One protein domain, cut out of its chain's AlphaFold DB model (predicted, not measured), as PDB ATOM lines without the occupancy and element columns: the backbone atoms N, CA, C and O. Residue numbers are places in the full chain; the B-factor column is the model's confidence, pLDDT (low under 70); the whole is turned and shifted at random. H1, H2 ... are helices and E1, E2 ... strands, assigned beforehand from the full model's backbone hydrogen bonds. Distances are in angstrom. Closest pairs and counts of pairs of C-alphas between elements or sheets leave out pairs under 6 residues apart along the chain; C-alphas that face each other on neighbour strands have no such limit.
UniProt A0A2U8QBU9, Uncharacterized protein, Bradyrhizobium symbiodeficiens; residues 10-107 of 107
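Overview. This is residues 10 to 107 of the 107 residues of an uncharacterized protein of Bradyrhizobium symbiodeficiens (UniProt A0A2U8QBU9). A long twisted hairpin, E2 and E3, runs along most of the length of a rod; short E1 joins E3 at the end away from the hairpin's tip, where H2 packs with its residues 54 to 59, and H1 reaches out the opposite way from that tip. The 98 printed residues, mixed in class, run H1, E1, H2, E2, E3; the antiparallel sheet is ordered E1, E3, E2. The whole is only just loose, close to extended: radius of gyration of the C-alphas 18.6 A, spans 68 by 26 by 20 A.

Along the chain. E2, residues 66 to 83, spans 42.5 A and bends by 66 degrees at residue 69. E3, 92 to 106, spans 41.1 A; E1, 45 to 48, 10.5 A. H1, 10 to 30, spans 30.3 A from C-alpha 10 at (0.212, -19.963, 24.831); H2, 54 to 60, 9.9 A. C-alpha 106 is at (8.721, -2.643, 39.533).

Arrangement. N 73 and O 100 of the E2, E3 hairpin are 2.8 A apart, within hydrogen-bond range, as are N 46 and O 105 of E1 and E3, 3.0 A. E1, H2 and E2 form a split strand-helix-strand unit, E3 between its parallel strands, with a right-handed crossover. H1, with residues 24 to 29, and H2, with 54 to 59, only graze the twisted sheet. H1 and H2 are close but not clearly touching, C-alphas of Val 28 and Leu 54 closest at 7.1 A. In both, every O i to N i+4 pair is within hydrogen-bond range.

Size, cuts and confidence. The C-alphas of Gln 10 and Gly 87 are farthest apart, 68.9 A. The printed part has no cut; the link H1 to E1 is long. Residues 10 to 15 have pLDDT under 70.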
ATOM      1  N   GLN A  10      -0.059 -21.397  24.928       60.22
ATOM      2  CA  GLN A  10       0.212 -19.963  24.831       60.22
ATOM      3  C   GLN A  10      -1.041 -19.118  25.121       60.22
ATOM      4  O   GLN A  10      -0.946 -18.122  25.829       60.22
ATOM      5  N   PHE A  11      -2.222 -19.546  24.659       61.31
ATOM      6  CA  PHE A  11      -3.478 -18.816  24.878       61.31
ATOM      7  C   PHE A  11      -3.930 -18.835  26.341       61.31
ATOM      8  O   PHE A  11      -4.437 -17.827  26.828       61.31
ATOM      9  N   LYS A  12      -3.716 -19.950  27.052       62.94
ATOM     10  CA  LYS A  12      -3.973 -20.027  28.497       62.94
ATOM     11  C   LYS A  12      -3.012 -19.118  29.274       62.94
ATOM     12  O   LYS A  12      -3.456 -18.269  30.028       62.94
ATOM     13  N   ARG A  13      -1.709 -19.185  28.971       67.31
ATOM     14  CA  ARG A  13      -0.679 -18.342  29.607       67.31
ATOM     15  C   ARG A  13      -0.906 -16.839  29.394       67.31
ATOM     16  O   ARG A  13      -0.603 -16.058  30.285       67.31
ATOM     17  N   ILE A  14      -1.404 -16.429  28.225       66.75
ATOM     18  CA  ILE A  14      -1.736 -15.021  27.941       66.75
ATOM     19  C   ILE A  14      -2.963 -14.573  28.743       66.75
ATOM     20  O   ILE A  14      -2.969 -13.461  29.259       66.75
ATOM     21  N   ARG A  15      -3.984 -15.431  28.863       65.50
ATOM     22  CA  ARG A  15      -5.203 -15.133  29.625       65.50
ATOM     23  C   ARG A  15      -4.919 -14.988  31.114       65.50
ATOM     24  O   ARG A  15      -5.237 -13.947  31.668       65.50
ATOM     25  N   ASP A  16      -4.228 -15.963  31.701       72.00
ATOM     26  CA  ASP A  16      -3.894 -15.967  33.129       72.00
ATOM     27  C   ASP A  16      -3.037 -14.732  33.495       72.00
ATOM     28  O   ASP A  16      -3.225 -14.108  34.534       72.00
ATOM     29  N   ARG A  17      -2.129 -14.311  32.598       72.69
ATOM     30  CA  ARG A  17      -1.332 -13.081  32.767       72.69
ATOM     31  C   ARG A  17      -2.151 -11.801  32.648       72.69
ATOM     32  O   ARG A  17      -1.827 -10.821  33.306       72.69
ATOM     33  N   LYS A  18      -3.164 -11.787  31.783       78.50
ATOM     34  CA  LYS A  18      -4.057 -10.637  31.632       78.50
ATOM     35  C   LYS A  18      -4.950 -10.477  32.861       78.50
ATOM     36  O   LYS A  18      -5.052  -9.371  33.366       78.50
ATOM     37  N   GLU A  19      -5.539 -11.567  33.346       79.44
ATOM     38  CA  GLU A  19      -6.377 -11.554  34.552       79.44
ATOM     39  C   GLU A  19      -5.575 -11.064  35.769       79.44
ATOM     40  O   GLU A  19      -6.005 -10.131  36.440       79.44
ATOM     41  N   GLY A  20      -4.349 -11.568  35.966       80.50
ATOM     42  CA  GLY A  20      -3.467 -11.067  37.028       80.50
ATOM     43  C   GLY A  20      -3.072  -9.592  36.864       80.50
ATOM     44  O   GLY A  20      -2.980  -8.860  37.845       80.50
ATOM     45  N   PHE A  21      -2.882  -9.120  35.627       85.56
ATOM     46  CA  PHE A  21      -2.614  -7.704  35.368       85.56
ATOM     47  C   PHE A  21      -3.823  -6.820  35.705       85.56
ATOM     48  O   PHE A  21      -3.651  -5.754  36.291       85.56
ATOM     49  N   ASP A  22      -5.036  -7.255  35.359       87.56
ATOM     50  CA  ASP A  22      -6.267  -6.514  35.640       87.56
ATOM     51  C   ASP A  22      -6.501  -6.394  37.160       87.56
ATOM     52  O   ASP A  22      -6.847  -5.314  37.646       87.56
ATOM     53  N   GLU A  23      -6.231  -7.461  37.923       86.44
ATOM     54  CA  GLU A  23      -6.283  -7.458  39.394       86.44
ATOM     55  C   GLU A  23      -5.269  -6.484  40.011       86.44
ATOM     56  O   GLU A  23      -5.628  -5.651  40.848       86.44
ATOM     57  N   ILE A  24      -4.012  -6.534  39.559       86.88
ATOM     58  CA  ILE A  24      -2.956  -5.628  40.025       86.88
ATOM     59  C   ILE A  24      -3.298  -4.179  39.690       86.88
ATOM     60  O   ILE A  24      -3.177  -3.295  40.537       86.88
ATOM     61  N   ASN A  25      -3.751  -3.919  38.466       90.12
ATOM     62  CA  ASN A  25      -4.110  -2.575  38.041       90.12
ATOM     63  C   ASN A  25      -5.267  -2.015  38.877       90.12
ATOM     64  O   ASN A  25      -5.234  -0.844  39.265       90.12
ATOM     65  N   ALA A  26      -6.258  -2.847  39.209       89.75
ATOM     66  CA  ALA A  26      -7.344  -2.462  40.101       89.75
ATOM     67  C   ALA A  26      -6.831  -2.119  41.509       89.75
ATOM     68  O   ALA A  26      -7.210  -1.080  42.050       89.75
ATOM     69  N   LEU A  27      -5.934  -2.935  42.076       89.75
ATOM     70  CA  LEU A  27      -5.335  -2.696  43.394       89.75
ATOM     71  C   LEU A  27      -4.518  -1.395  43.426       89.75
ATOM     72  O   LEU A  27      -4.748  -0.541  44.283       89.75
ATOM     73  N   VAL A  28      -3.601  -1.225  42.470       92.12
ATOM     74  CA  VAL A  28      -2.746  -0.037  42.340       92.12
ATOM     75  C   VAL A  28      -3.606   1.223  42.212       92.12
ATOM     76  O   VAL A  28      -3.392   2.191  42.941       92.12
ATOM     77  N   THR A  29      -4.634   1.182  41.360       90.88
ATOM     78  CA  THR A  29      -5.561   2.307  41.159       90.88
ATOM     79  C   THR A  29      -6.365   2.615  42.424       90.88
ATOM     80  O   THR A  29      -6.492   3.779  42.805       90.88
ATOM     81  N   ALA A  30      -6.880   1.594  43.118       89.50
ATOM     82  CA  ALA A  30      -7.644   1.768  44.356       89.50
ATOM     83  C   ALA A  30      -6.817   2.416  45.479       89.50
ATOM     84  O   ALA A  30      -7.372   3.077  46.356       89.50
ATOM     85  N   LYS A  31      -5.491   2.256  45.435       89.38
ATOM     86  CA  LYS A  31      -4.534   2.846  46.377       89.38
ATOM     87  C   LYS A  31      -3.946   4.178  45.902       89.38
ATOM     88  O   LYS A  31      -3.034   4.703  46.536       89.38
ATOM     89  N   GLY A  32      -4.470   4.745  44.813       88.75
ATOM     90  CA  GLY A  32      -4.028   6.035  44.280       88.75
ATOM     91  C   GLY A  32      -2.658   5.995  43.598       88.75
ATOM     92  O   GLY A  32      -2.043   7.043  43.420       88.75
ATOM     93  N   GLY A  33      -2.172   4.804  43.244       93.56
ATOM     94  CA  GLY A  33      -1.049   4.626  42.333       93.56
ATOM     95  C   GLY A  33      -1.525   4.489  40.889       93.56
ATOM     96  O   GLY A  33      -2.723   4.448  40.600       93.56
ATOM     97  N   TRP A  34      -0.575   4.371  39.967       95.94
ATOM     98  CA  TRP A  34      -0.875   4.144  38.559       95.94
ATOM     99  C   TRP A  34       0.101   3.151  37.945       95.94
ATOM    100  O   TRP A  34       1.315   3.322  38.052       95.94
ATOM    101  N   VAL A  35      -0.430   2.162  37.235       96.00
ATOM    102  CA  VAL A  35       0.374   1.235  36.436       96.00
ATOM    103  C   VAL A  35       0.863   1.941  35.170       96.00
ATOM    104  O   VAL A  35       0.102   2.642  34.502       96.00
ATOM    105  N   THR A  36       2.141   1.766  34.847       95.38
ATOM    106  CA  THR A  36       2.800   2.353  33.670       95.38
ATOM    107  C   THR A  36       3.264   1.315  32.657       95.38
ATOM    108  O   THR A  36       3.582   1.671  31.521       95.38
ATOM    109  N   SER A  37       3.264   0.031  33.019       92.75
ATOM    110  CA  SER A  37       3.486  -1.058  32.069       92.75
ATOM    111  C   SER A  37       2.208  -1.445  31.313       92.75
ATOM    112  O   SER A  37       1.091  -1.075  31.673       92.75
ATOM    113  N   ILE A  38       2.378  -2.197  30.224       89.56
ATOM    114  CA  ILE A  38       1.274  -2.704  29.401       89.56
ATOM    115  C   ILE A  38       0.848  -4.117  29.834       89.56
ATOM    116  O   ILE A  38       1.688  -4.891  30.306       89.56
ATOM    117  N   PRO A  39      -0.415  -4.520  29.596       86.38
ATOM    118  CA  PRO A  39      -0.853  -5.892  29.825       86.38
ATOM    119  C   PRO A  39       0.033  -6.912  29.097       86.38
ATOM    120  O   PRO A  39       0.261  -6.814  27.891       86.38
ATOM    121  N   GLY A  40       0.511  -7.919  29.831       80.69
ATOM    122  CA  GLY A  40       1.388  -8.967  29.300       80.69
ATOM    123  C   GLY A  40       2.884  -8.630  29.301       80.69
ATOM    124  O   GLY A  40       3.672  -9.476  28.866       80.69
ATOM    125  N   ALA A  41       3.278  -7.452  29.805       84.62
ATOM    126  CA  ALA A  41       4.669  -7.152  30.131       84.62
ATOM    127  C   ALA A  41       5.249  -8.207  31.103       84.62
ATOM    128  O   ALA A  41       4.502  -8.791  31.894       84.62
ATOM    129  N   PRO A  42       6.560  -8.507  31.020       83.81
ATOM    130  CA  PRO A  42       7.200  -9.476  31.910       83.81
ATOM    131  C   PRO A  42       7.275  -8.995  33.364       83.81
ATOM    132  O   PRO A  42       7.267  -9.839  34.252       83.81
ATOM    133  N   GLU A  43       7.312  -7.678  33.571       88.31
ATOM    134  CA  GLU A  43       7.335  -6.996  34.867       88.31
ATOM    135  C   GLU A  43       6.231  -5.935  34.889       88.31
ATOM    136  O   GLU A  43       5.899  -5.329  33.855       88.31
ATOM    137  N   VAL A  44       5.642  -5.710  36.062       91.44
ATOM    138  CA  VAL A  44       4.689  -4.627  36.271       91.44
ATOM    139  C   VAL A  44       5.435  -3.404  36.771       91.44
ATOM    140  O   VAL A  44       6.059  -3.434  37.824       91.44
ATOM    141  N   HIS A  45       5.326  -2.303  36.031       95.94
ATOM    142  CA  HIS A  45       5.820  -1.005  36.471       95.94
ATOM    143  C   HIS A  45       4.657  -0.172  36.978       95.94
ATOM    144  O   HIS A  45       3.594  -0.132  36.351       95.94
ATOM    145  N   PHE A  46       4.860   0.500  38.104       96.81
ATOM    146  CA  PHE A  46       3.870   1.407  38.655       96.81
ATOM    147  C   PHE A  46       4.528   2.606  39.326       96.81
ATOM    148  O   PHE A  46       5.705   2.597  39.679       96.81
ATOM    149  N   GLU A  47       3.734   3.649  39.493       97.44
ATOM    150  CA  GLU A  47       4.121   4.887  40.148       97.44
ATOM    151  C   GLU A  47       3.142   5.182  41.283       97.44
ATOM    152  O   GLU A  47       1.941   4.921  41.161       97.44
ATOM    153  N   CYS A  48       3.622   5.777  42.368       96.50
ATOM    154  CA  CYS A  48       2.771   6.281  43.442       96.50
ATOM    155  C   CYS A  48       3.346   7.562  44.054       96.50
ATOM    156  O   CYS A  48       4.511   7.906  43.848       96.50
ATOM    157  N   LEU A  49       2.520   8.295  44.802       95.12
ATOM    158  CA  LEU A  49       2.991   9.465  45.539       95.12
ATOM    159  C   LEU A  49       4.020   9.055  46.612       95.12
ATOM    160  O   LEU A  49       3.908   7.960  47.175       95.12
ATOM    161  N   PRO A  50       4.994   9.923  46.940       94.06
ATOM    162  CA  PRO A  50       5.896   9.698  48.061       94.06
ATOM    163  C   PRO A  50       5.121   9.446  49.361       94.06
ATOM    164  O   PRO A  50       4.180  10.172  49.681       94.06
ATOM    165  N   GLY A  51       5.516   8.411  50.105       91.38
ATOM    166  CA  GLY A  51       4.855   8.013  51.353       91.38
ATOM    167  C   GLY A  51       3.564   7.201  51.181       91.38
ATOM    168  O   GLY A  51       2.900   6.921  52.176       91.38
ATOM    169  N   ALA A  52       3.192   6.810  49.957       92.56
ATOM    170  CA  ALA A  52       2.108   5.852  49.754       92.56
ATOM    171  C   ALA A  52       2.462   4.478  50.357       92.56
ATOM    172  O   ALA A  52       3.593   4.015  50.232       92.56
ATOM    173  N   THR A  53       1.474   3.796  50.945       93.88
ATOM    174  CA  THR A  53       1.635   2.456  51.551       93.88
ATOM    175  C   THR A  53       1.677   1.327  50.521       93.88
ATOM    176  O   THR A  53       2.047   0.201  50.841       93.88
ATOM    177  N   LEU A  54       1.317   1.614  49.267       93.62
ATOM    178  CA  LEU A  54       1.180   0.627  48.194       93.62
ATOM    179  C   LEU A  54       2.415  -0.287  48.011       93.62
ATOM    180  O   LEU A  54       2.217  -1.497  47.908       93.62
ATOM    181  N   PRO A  55       3.672   0.210  47.997       94.06
ATOM    182  CA  PRO A  55       4.839  -0.663  47.856       94.06
ATOM    183  C   PRO A  55       5.004  -1.646  49.020       94.06
ATOM    184  O   PRO A  55       5.445  -2.770  48.809       94.06
ATOM    185  N   GLU A  56       4.664  -1.242  50.245       93.75
ATOM    186  CA  GLU A  56       4.736  -2.107  51.428       93.75
ATOM    187  C   GLU A  56       3.638  -3.169  51.394       93.75
ATOM    188  O   GLU A  56       3.934  -4.347  51.557       93.75
ATOM    189  N   GLU A  57       2.405  -2.783  51.061       91.25
ATOM    190  CA  GLU A  57       1.281  -3.718  50.929       91.25
ATOM    191  C   GLU A  57       1.542  -4.792  49.860       91.25
ATOM    192  O   GLU A  57       1.243  -5.969  50.061       91.25
ATOM    193  N   LEU A  58       2.148  -4.415  48.729       90.56
ATOM    194  CA  LEU A  58       2.539  -5.368  47.689       90.56
ATOM    195  C   LEU A  58       3.642  -6.326  48.170       90.56
ATOM    196  O   LEU A  58       3.590  -7.518  47.862       90.56
ATOM    197  N   ARG A  59       4.608  -5.845  48.964       93.38
ATOM    198  CA  ARG A  59       5.627  -6.709  49.588       93.38
ATOM    199  C   ARG A  59       5.016  -7.669  50.604       93.38
ATOM    200  O   ARG A  59       5.378  -8.842  50.617       93.38
ATOM    201  N   GLU A  60       4.070  -7.209  51.419       91.62
ATOM    202  CA  GLU A  60       3.335  -8.050  52.375       91.62
ATOM    203  C   GLU A  60       2.488  -9.122  51.678       91.62
ATOM    204  O   GLU A  60       2.378 -10.245  52.173       91.62
ATOM    205  N   ALA A  61       1.955  -8.815  50.492       86.12
ATOM    206  CA  ALA A  61       1.283  -9.780  49.625       86.12
ATOM    207  C   ALA A  61       2.244 -10.792  48.960       86.12
ATOM    208  O   ALA A  61       1.793 -11.716  48.282       86.12
ATOM    209  N   GLY A  62       3.557 -10.656  49.173       90.50
ATOM    210  CA  GLY A  62       4.585 -11.574  48.688       90.50
ATOM    211  C   GLY A  62       5.200 -11.198  47.338       90.50
ATOM    212  O   GLY A  62       5.901 -12.025  46.756       90.50
ATOM    213  N   HIS A  63       4.958  -9.985  46.830       89.56
ATOM    214  CA  HIS A  63       5.605  -9.494  45.611       89.56
ATOM    215  C   HIS A  63       7.002  -8.923  45.896       89.56
ATOM    216  O   HIS A  63       7.235  -8.259  46.908       89.56
ATOM    217  N   GLU A  64       7.940  -9.134  44.971       93.00
ATOM    218  CA  GLU A  64       9.289  -8.568  45.049       93.00
ATOM    219  C   GLU A  64       9.302  -7.146  44.474       93.00
ATOM    220  O   GLU A  64       9.575  -6.930  43.299       93.00
ATOM    221  N   VAL A  65       8.972  -6.159  45.312       95.12
ATOM    222  CA  VAL A  65       8.862  -4.759  44.877       95.12
ATOM    223  C   VAL A  65      10.184  -4.014  45.017       95.12
ATOM    224  O   VAL A  65      10.647  -3.753  46.138       95.12
ATOM    225  N   SER A  66      10.724  -3.577  43.881       96.62
ATOM    226  CA  SER A  66      11.944  -2.774  43.776       96.62
ATOM    227  C   SER A  66      11.631  -1.330  43.392       96.62
ATOM    228  O   SER A  66      10.809  -1.080  42.514       96.62
ATOM    229  N   GLU A  67      12.286  -0.367  44.041       96.81
ATOM    230  CA  GLU A  67      12.241   1.041  43.628       96.81
ATOM    231  C   GLU A  67      13.178   1.248  42.435       96.81
ATOM    232  O   GLU A  67      14.346   0.863  42.479       96.81
ATOM    233  N   THR A  68      12.658   1.826  41.356       96.62
ATOM    234  CA  THR A  68      13.374   1.987  40.083       96.62
ATOM    235  C   THR A  68      13.729   3.439  39.777       96.62
ATOM    236  O   THR A  68      14.528   3.689  38.873       96.62
ATOM    237  N   GLY A  69      13.185   4.396  40.535       96.50
ATOM    238  CA  GLY A  69      13.551   5.807  40.451       96.50
ATOM    239  C   GLY A  69      12.425   6.751  40.855       96.50
ATOM    240  O   GLY A  69      11.478   6.370  41.537       96.50
ATOM    241  N   GLU A  70      12.525   7.991  40.387       97.31
ATOM    242  CA  GLU A  70      11.532   9.045  40.603       97.31
ATOM    243  C   GLU A  70      11.022   9.586  39.262       97.31
ATOM    244  O   GLU A  70      11.697   9.491  38.233       97.31
ATOM    245  N   GLY A  71       9.839  10.192  39.285       95.69
ATOM    246  CA  GLY A  71       9.221  10.819  38.125       95.69
ATOM    247  C   GLY A  71       8.350  12.012  38.496       95.69
ATOM    248  O   GLY A  71       8.258  12.422  39.656       95.69
ATOM    249  N   GLU A  72       7.675  12.559  37.491       95.81
ATOM    250  CA  GLU A  72       6.744  13.671  37.648       95.81
ATOM    251  C   GLU A  72       5.408  13.357  36.975       95.81
ATOM    252  O   GLU A  72       5.355  12.788  35.883       95.81
ATOM    253  N   ARG A  73       4.310  13.766  37.614       93.31
ATOM    254  CA  ARG A  73       2.954  13.626  37.083       93.31
ATOM    255  C   ARG A  73       2.175  14.919  37.155       93.31
ATOM    256  O   ARG A  73       2.251  15.650  38.135       93.31
ATOM    257  N   ILE A  74       1.350  15.151  36.140       92.75
ATOM    258  CA  ILE A  74       0.356  16.223  36.156       92.75
ATOM    259  C   ILE A  74      -0.920  15.675  36.796       92.75
ATOM    260  O   ILE A  74      -1.567  14.795  36.229       92.75
ATOM    261  N   LEU A  75      -1.290  16.200  37.964       89.31
ATOM    262  CA  LEU A  75      -2.515  15.826  38.666       89.31
ATOM    263  C   LEU A  75      -3.556  16.954  38.621       89.31
ATOM    264  O   LEU A  75      -3.243  18.096  38.979       89.31
ATOM    265  N   PRO A  76      -4.809  16.657  38.223       84.56
ATOM    266  CA  PRO A  76      -5.904  17.616  38.312       84.56
ATOM    267  C   PRO A  76      -6.148  18.047  39.761       84.56
ATOM    268  O   PRO A  76      -6.311  17.210  40.645       84.56
ATOM    269  N   GLY A  77      -6.218  19.355  40.001       80.69
ATOM    270  CA  GLY A  77      -6.522  19.905  41.323       80.69
ATOM    271  C   GLY A  77      -5.402  19.768  42.353       80.69
ATOM    272  O   GLY A  77      -5.668  19.961  43.535       80.69
ATOM    273  N   ALA A  78      -4.169  19.466  41.927       80.81
ATOM    274  CA  ALA A  78      -3.004  19.482  42.813       80.81
ATOM    275  C   ALA A  78      -2.682  20.888  43.343       80.81
ATOM    276  O   ALA A  78      -2.076  21.021  44.402       80.81
ATOM    277  N   ILE A  79      -3.109  21.934  42.632       78.62
ATOM    278  CA  ILE A  79      -2.996  23.321  43.079       78.62
ATOM    279  C   ILE A  79      -4.409  23.834  43.357       78.62
ATOM    280  O   ILE A  79      -5.270  23.826  42.472       78.62
ATOM    281  N   ILE A  80      -4.647  24.268  44.594       78.94
ATOM    282  CA  ILE A  80      -5.903  24.887  45.019       78.94
ATOM    283  C   ILE A  80      -5.603  26.332  45.395       78.94
ATOM    284  O   ILE A  80      -4.812  26.589  46.299       78.94
ATOM    285  N   GLU A  81      -6.259  27.266  44.717       80.88
ATOM    286  CA  GLU A  81      -6.154  28.696  44.991       80.88
ATOM    287  C   GLU A  81      -7.480  29.216  45.537       80.88
ATOM    288  O   GLU A  81      -8.545  28.947  44.978       80.88
ATOM    289  N   ALA A  82      -7.423  29.967  46.637       77.62
ATOM    290  CA  ALA A  82      -8.570  30.687  47.171       77.62
ATOM    291  C   ALA A  82      -8.491  32.144  46.709       77.62
ATOM    292  O   ALA A  82      -7.648  32.907  47.176       77.62
ATOM    293  N   VAL A  83      -9.371  32.525  45.786       81.56
ATOM    294  CA  VAL A  83      -9.431  33.880  45.237       81.56
ATOM    295  C   VAL A  83     -10.532  34.659  45.951       81.56
ATOM    296  O   VAL A  83     -11.708  34.292  45.887       81.56
ATOM    297  N   LEU A  84     -10.162  35.745  46.633       78.75
ATOM    298  CA  LEU A  84     -11.107  36.748  47.122       78.75
ATOM    299  C   LEU A  84     -11.273  37.834  46.061       78.75
ATOM    300  O   LEU A  84     -10.321  38.532  45.723       78.75
ATOM    301  N   ILE A  85     -12.490  37.967  45.544       81.00
ATOM    302  CA  ILE A  85     -12.858  39.061  44.644       81.00
ATOM    303  C   ILE A  85     -13.319  40.239  45.501       81.00
ATOM    304  O   ILE A  85     -14.082  40.052  46.449       81.00
ATOM    305  N   GLU A  86     -12.866  41.447  45.174       79.19
ATOM    306  CA  GLU A  86     -13.273  42.673  45.863       79.19
ATOM    307  C   GLU A  86     -14.808  42.814  45.852       79.19
ATOM    308  O   GLU A  86     -15.450  42.746  44.805       79.19
ATOM    309  N   GLY A  87     -15.407  42.937  47.041       80.06
ATOM    310  CA  GLY A  87     -16.864  42.950  47.233       80.06
ATOM    311  C   GLY A  87     -17.515  41.576  47.459       80.06
ATOM    312  O   GLY A  87     -18.697  41.525  47.797       80.06
ATOM    313  N   SER A  88     -16.773  40.470  47.338       74.50
ATOM    314  CA  SER A  88     -17.245  39.132  47.718       74.50
ATOM    315  C   SER A  88     -16.892  38.811  49.171       74.50
ATOM    316  O   SER A  88     -15.746  38.957  49.592       74.50
ATOM    317  N   THR A  89     -17.862  38.309  49.938       79.00
ATOM    318  CA  THR A  89     -17.640  37.768  51.294       79.00
ATOM    319  C   THR A  89     -17.297  36.278  51.296       79.00
ATOM    320  O   THR A  89     -16.995  35.721  52.352       79.00
ATOM    321  N   VAL A  90     -17.329  35.624  50.130       77.38
ATOM    322  CA  VAL A  90     -17.062  34.190  49.975       77.38
ATOM    323  C   VAL A  90     -15.874  33.994  49.025       77.38
ATOM    324  O   VAL A  90     -15.917  34.498  47.896       77.38
ATOM    325  N   PRO A  91     -14.810  33.285  49.446       76.75
ATOM    326  CA  PRO A  91     -13.688  32.973  48.571       76.75
ATOM    327  C   PRO A  91     -14.101  31.953  47.506       76.75
ATOM    328  O   PRO A  91     -14.804  30.982  47.790       76.75
ATOM    329  N   ILE A  92     -13.628  32.153  46.279       82.94
ATOM    330  CA  ILE A  92     -13.810  31.204  45.182       82.94
ATOM    331  C   ILE A  92     -12.603  30.270  45.160       82.94
ATOM    332  O   ILE A  92     -11.465  30.727  45.072       82.94
ATOM    333  N   ALA A  93     -12.850  28.963  45.232       82.38
ATOM    334  CA  ALA A  93     -11.804  27.958  45.096       82.38
ATOM    335  C   ALA A  93     -11.586  27.616  43.616       82.38
ATOM    336  O   ALA A  93     -12.476  27.062  42.965       82.38
ATOM    337  N   VAL A  94     -10.396  27.907  43.100       84.44
ATOM    338  CA  VAL A  94      -9.954  27.516  41.758       84.44
ATOM    339  C   VAL A  94      -9.024  26.312  41.883       84.44
ATOM    340  O   VAL A  94      -8.148  26.278  42.745       84.44
ATOM    341  N   ARG A  95      -9.235  25.292  41.046       85.88
ATOM    342  CA  ARG A  95      -8.419  24.070  41.019       85.88
ATOM    343  C   ARG A  95      -7.620  24.024  39.725       85.88
ATOM    344  O   ARG A  95      -8.209  23.902  38.654       85.88
ATOM    345  N   HIS A  96      -6.298  24.070  39.832       82.69
ATOM    346  CA  HIS A  96      -5.387  23.950  38.699       82.69
ATOM    347  C   HIS A  96      -4.745  22.561  38.658       82.69
ATOM    348  O   HIS A  96      -4.603  21.877  39.678       82.69
ATOM    349  N   ALA A  97      -4.362  22.131  37.457       88.06
ATOM    350  CA  ALA A  97      -3.472  20.991  37.313       88.06
ATOM    351  C   ALA A  97      -2.076  21.387  37.812       88.06
ATOM    352  O   ALA A  97      -1.596  22.473  37.497       88.06
ATOM    353  N   GLY A  98      -1.440  20.517  38.590       88.44
ATOM    354  CA  GLY A  98      -0.099  20.747  39.123       88.44
ATOM    355  C   GLY A  98       0.820  19.571  38.836       88.44
ATOM    356  O   GLY A  98       0.353  18.441  38.696       88.44
ATOM    357  N   ILE A  99       2.119  19.851  38.745       92.06
ATOM    358  CA  ILE A  99       3.156  18.824  38.638       92.06
ATOM    359  C   ILE A  99       3.494  18.346  40.050       92.06
ATOM    360  O   ILE A  99       3.803  19.155  40.925       92.06
ATOM    361  N   VAL A 100       3.429  17.038  40.274       93.50
ATOM    362  CA  VAL A 100       3.815  16.385  41.526       93.50
ATOM    363  C   VAL A 100       4.920  15.375  41.264       93.50
ATOM    364  O   VAL A 100       4.964  14.764  40.197       93.50
ATOM    365  N   ARG A 101       5.785  15.166  42.256       95.50
ATOM    366  CA  ARG A 101       6.761  14.075  42.223       95.50
ATOM    367  C   ARG A 101       6.089  12.749  42.546       95.50
ATOM    368  O   ARG A 101       5.189  12.697  43.385       95.50
ATOM    369  N   VAL A 102       6.558  11.691  41.902       97.19
ATOM    370  CA  VAL A 102       6.150  10.305  42.142       97.19
ATOM    371  C   VAL A 102       7.383   9.424  42.292       97.19
ATOM    372  O   VAL A 102       8.449   9.744  41.767       97.19
ATOM    373  N   LEU A 103       7.226   8.318  43.010       97.62
ATOM    374  CA  LEU A 103       8.210   7.246  43.082       97.62
ATOM    375  C   LEU A 103       7.808   6.140  42.108       97.62
ATOM    376  O   LEU A 103       6.623   5.815  41.992       97.62
ATOM    377  N   CYS A 104       8.794   5.576  41.423       97.50
ATOM    378  CA  CYS A 104       8.642   4.538  40.415       97.50
ATOM    379  C   CYS A 104       9.094   3.193  40.986       97.50
ATOM    380  O   CYS A 104      10.149   3.096  41.613       97.50
ATOM    381  N   PHE A 105       8.317   2.145  40.727       97.00
ATOM    382  CA  PHE A 105       8.575   0.796  41.217       97.00
ATOM    383  C   PHE A 105       8.378  -0.254  40.118       97.00
ATOM    384  O   PHE A 105       7.690  -0.014  39.118       97.00
ATOM    385  N   SER A 106       8.968  -1.431  40.318       94.75
ATOM    386  CA  SER A 106       8.721  -2.643  39.533       94.75
ATOM    387  C   SER A 106       8.519  -3.866  40.427       94.75
ATOM    388  O   SER A 106       9.063  -3.906  41.535       94.75
ATOM    389  N   PHE A 107       7.738  -4.841  39.951       87.50
ATOM    390  CA  PHE A 107       7.581  -6.169  40.558       87.50
ATOM    391  C   PHE A 107       7.050  -7.218  39.569       87.50
ATOM    392  O   PHE A 107       6.607  -6.830  38.458       87.50
TER     393      PHE A 107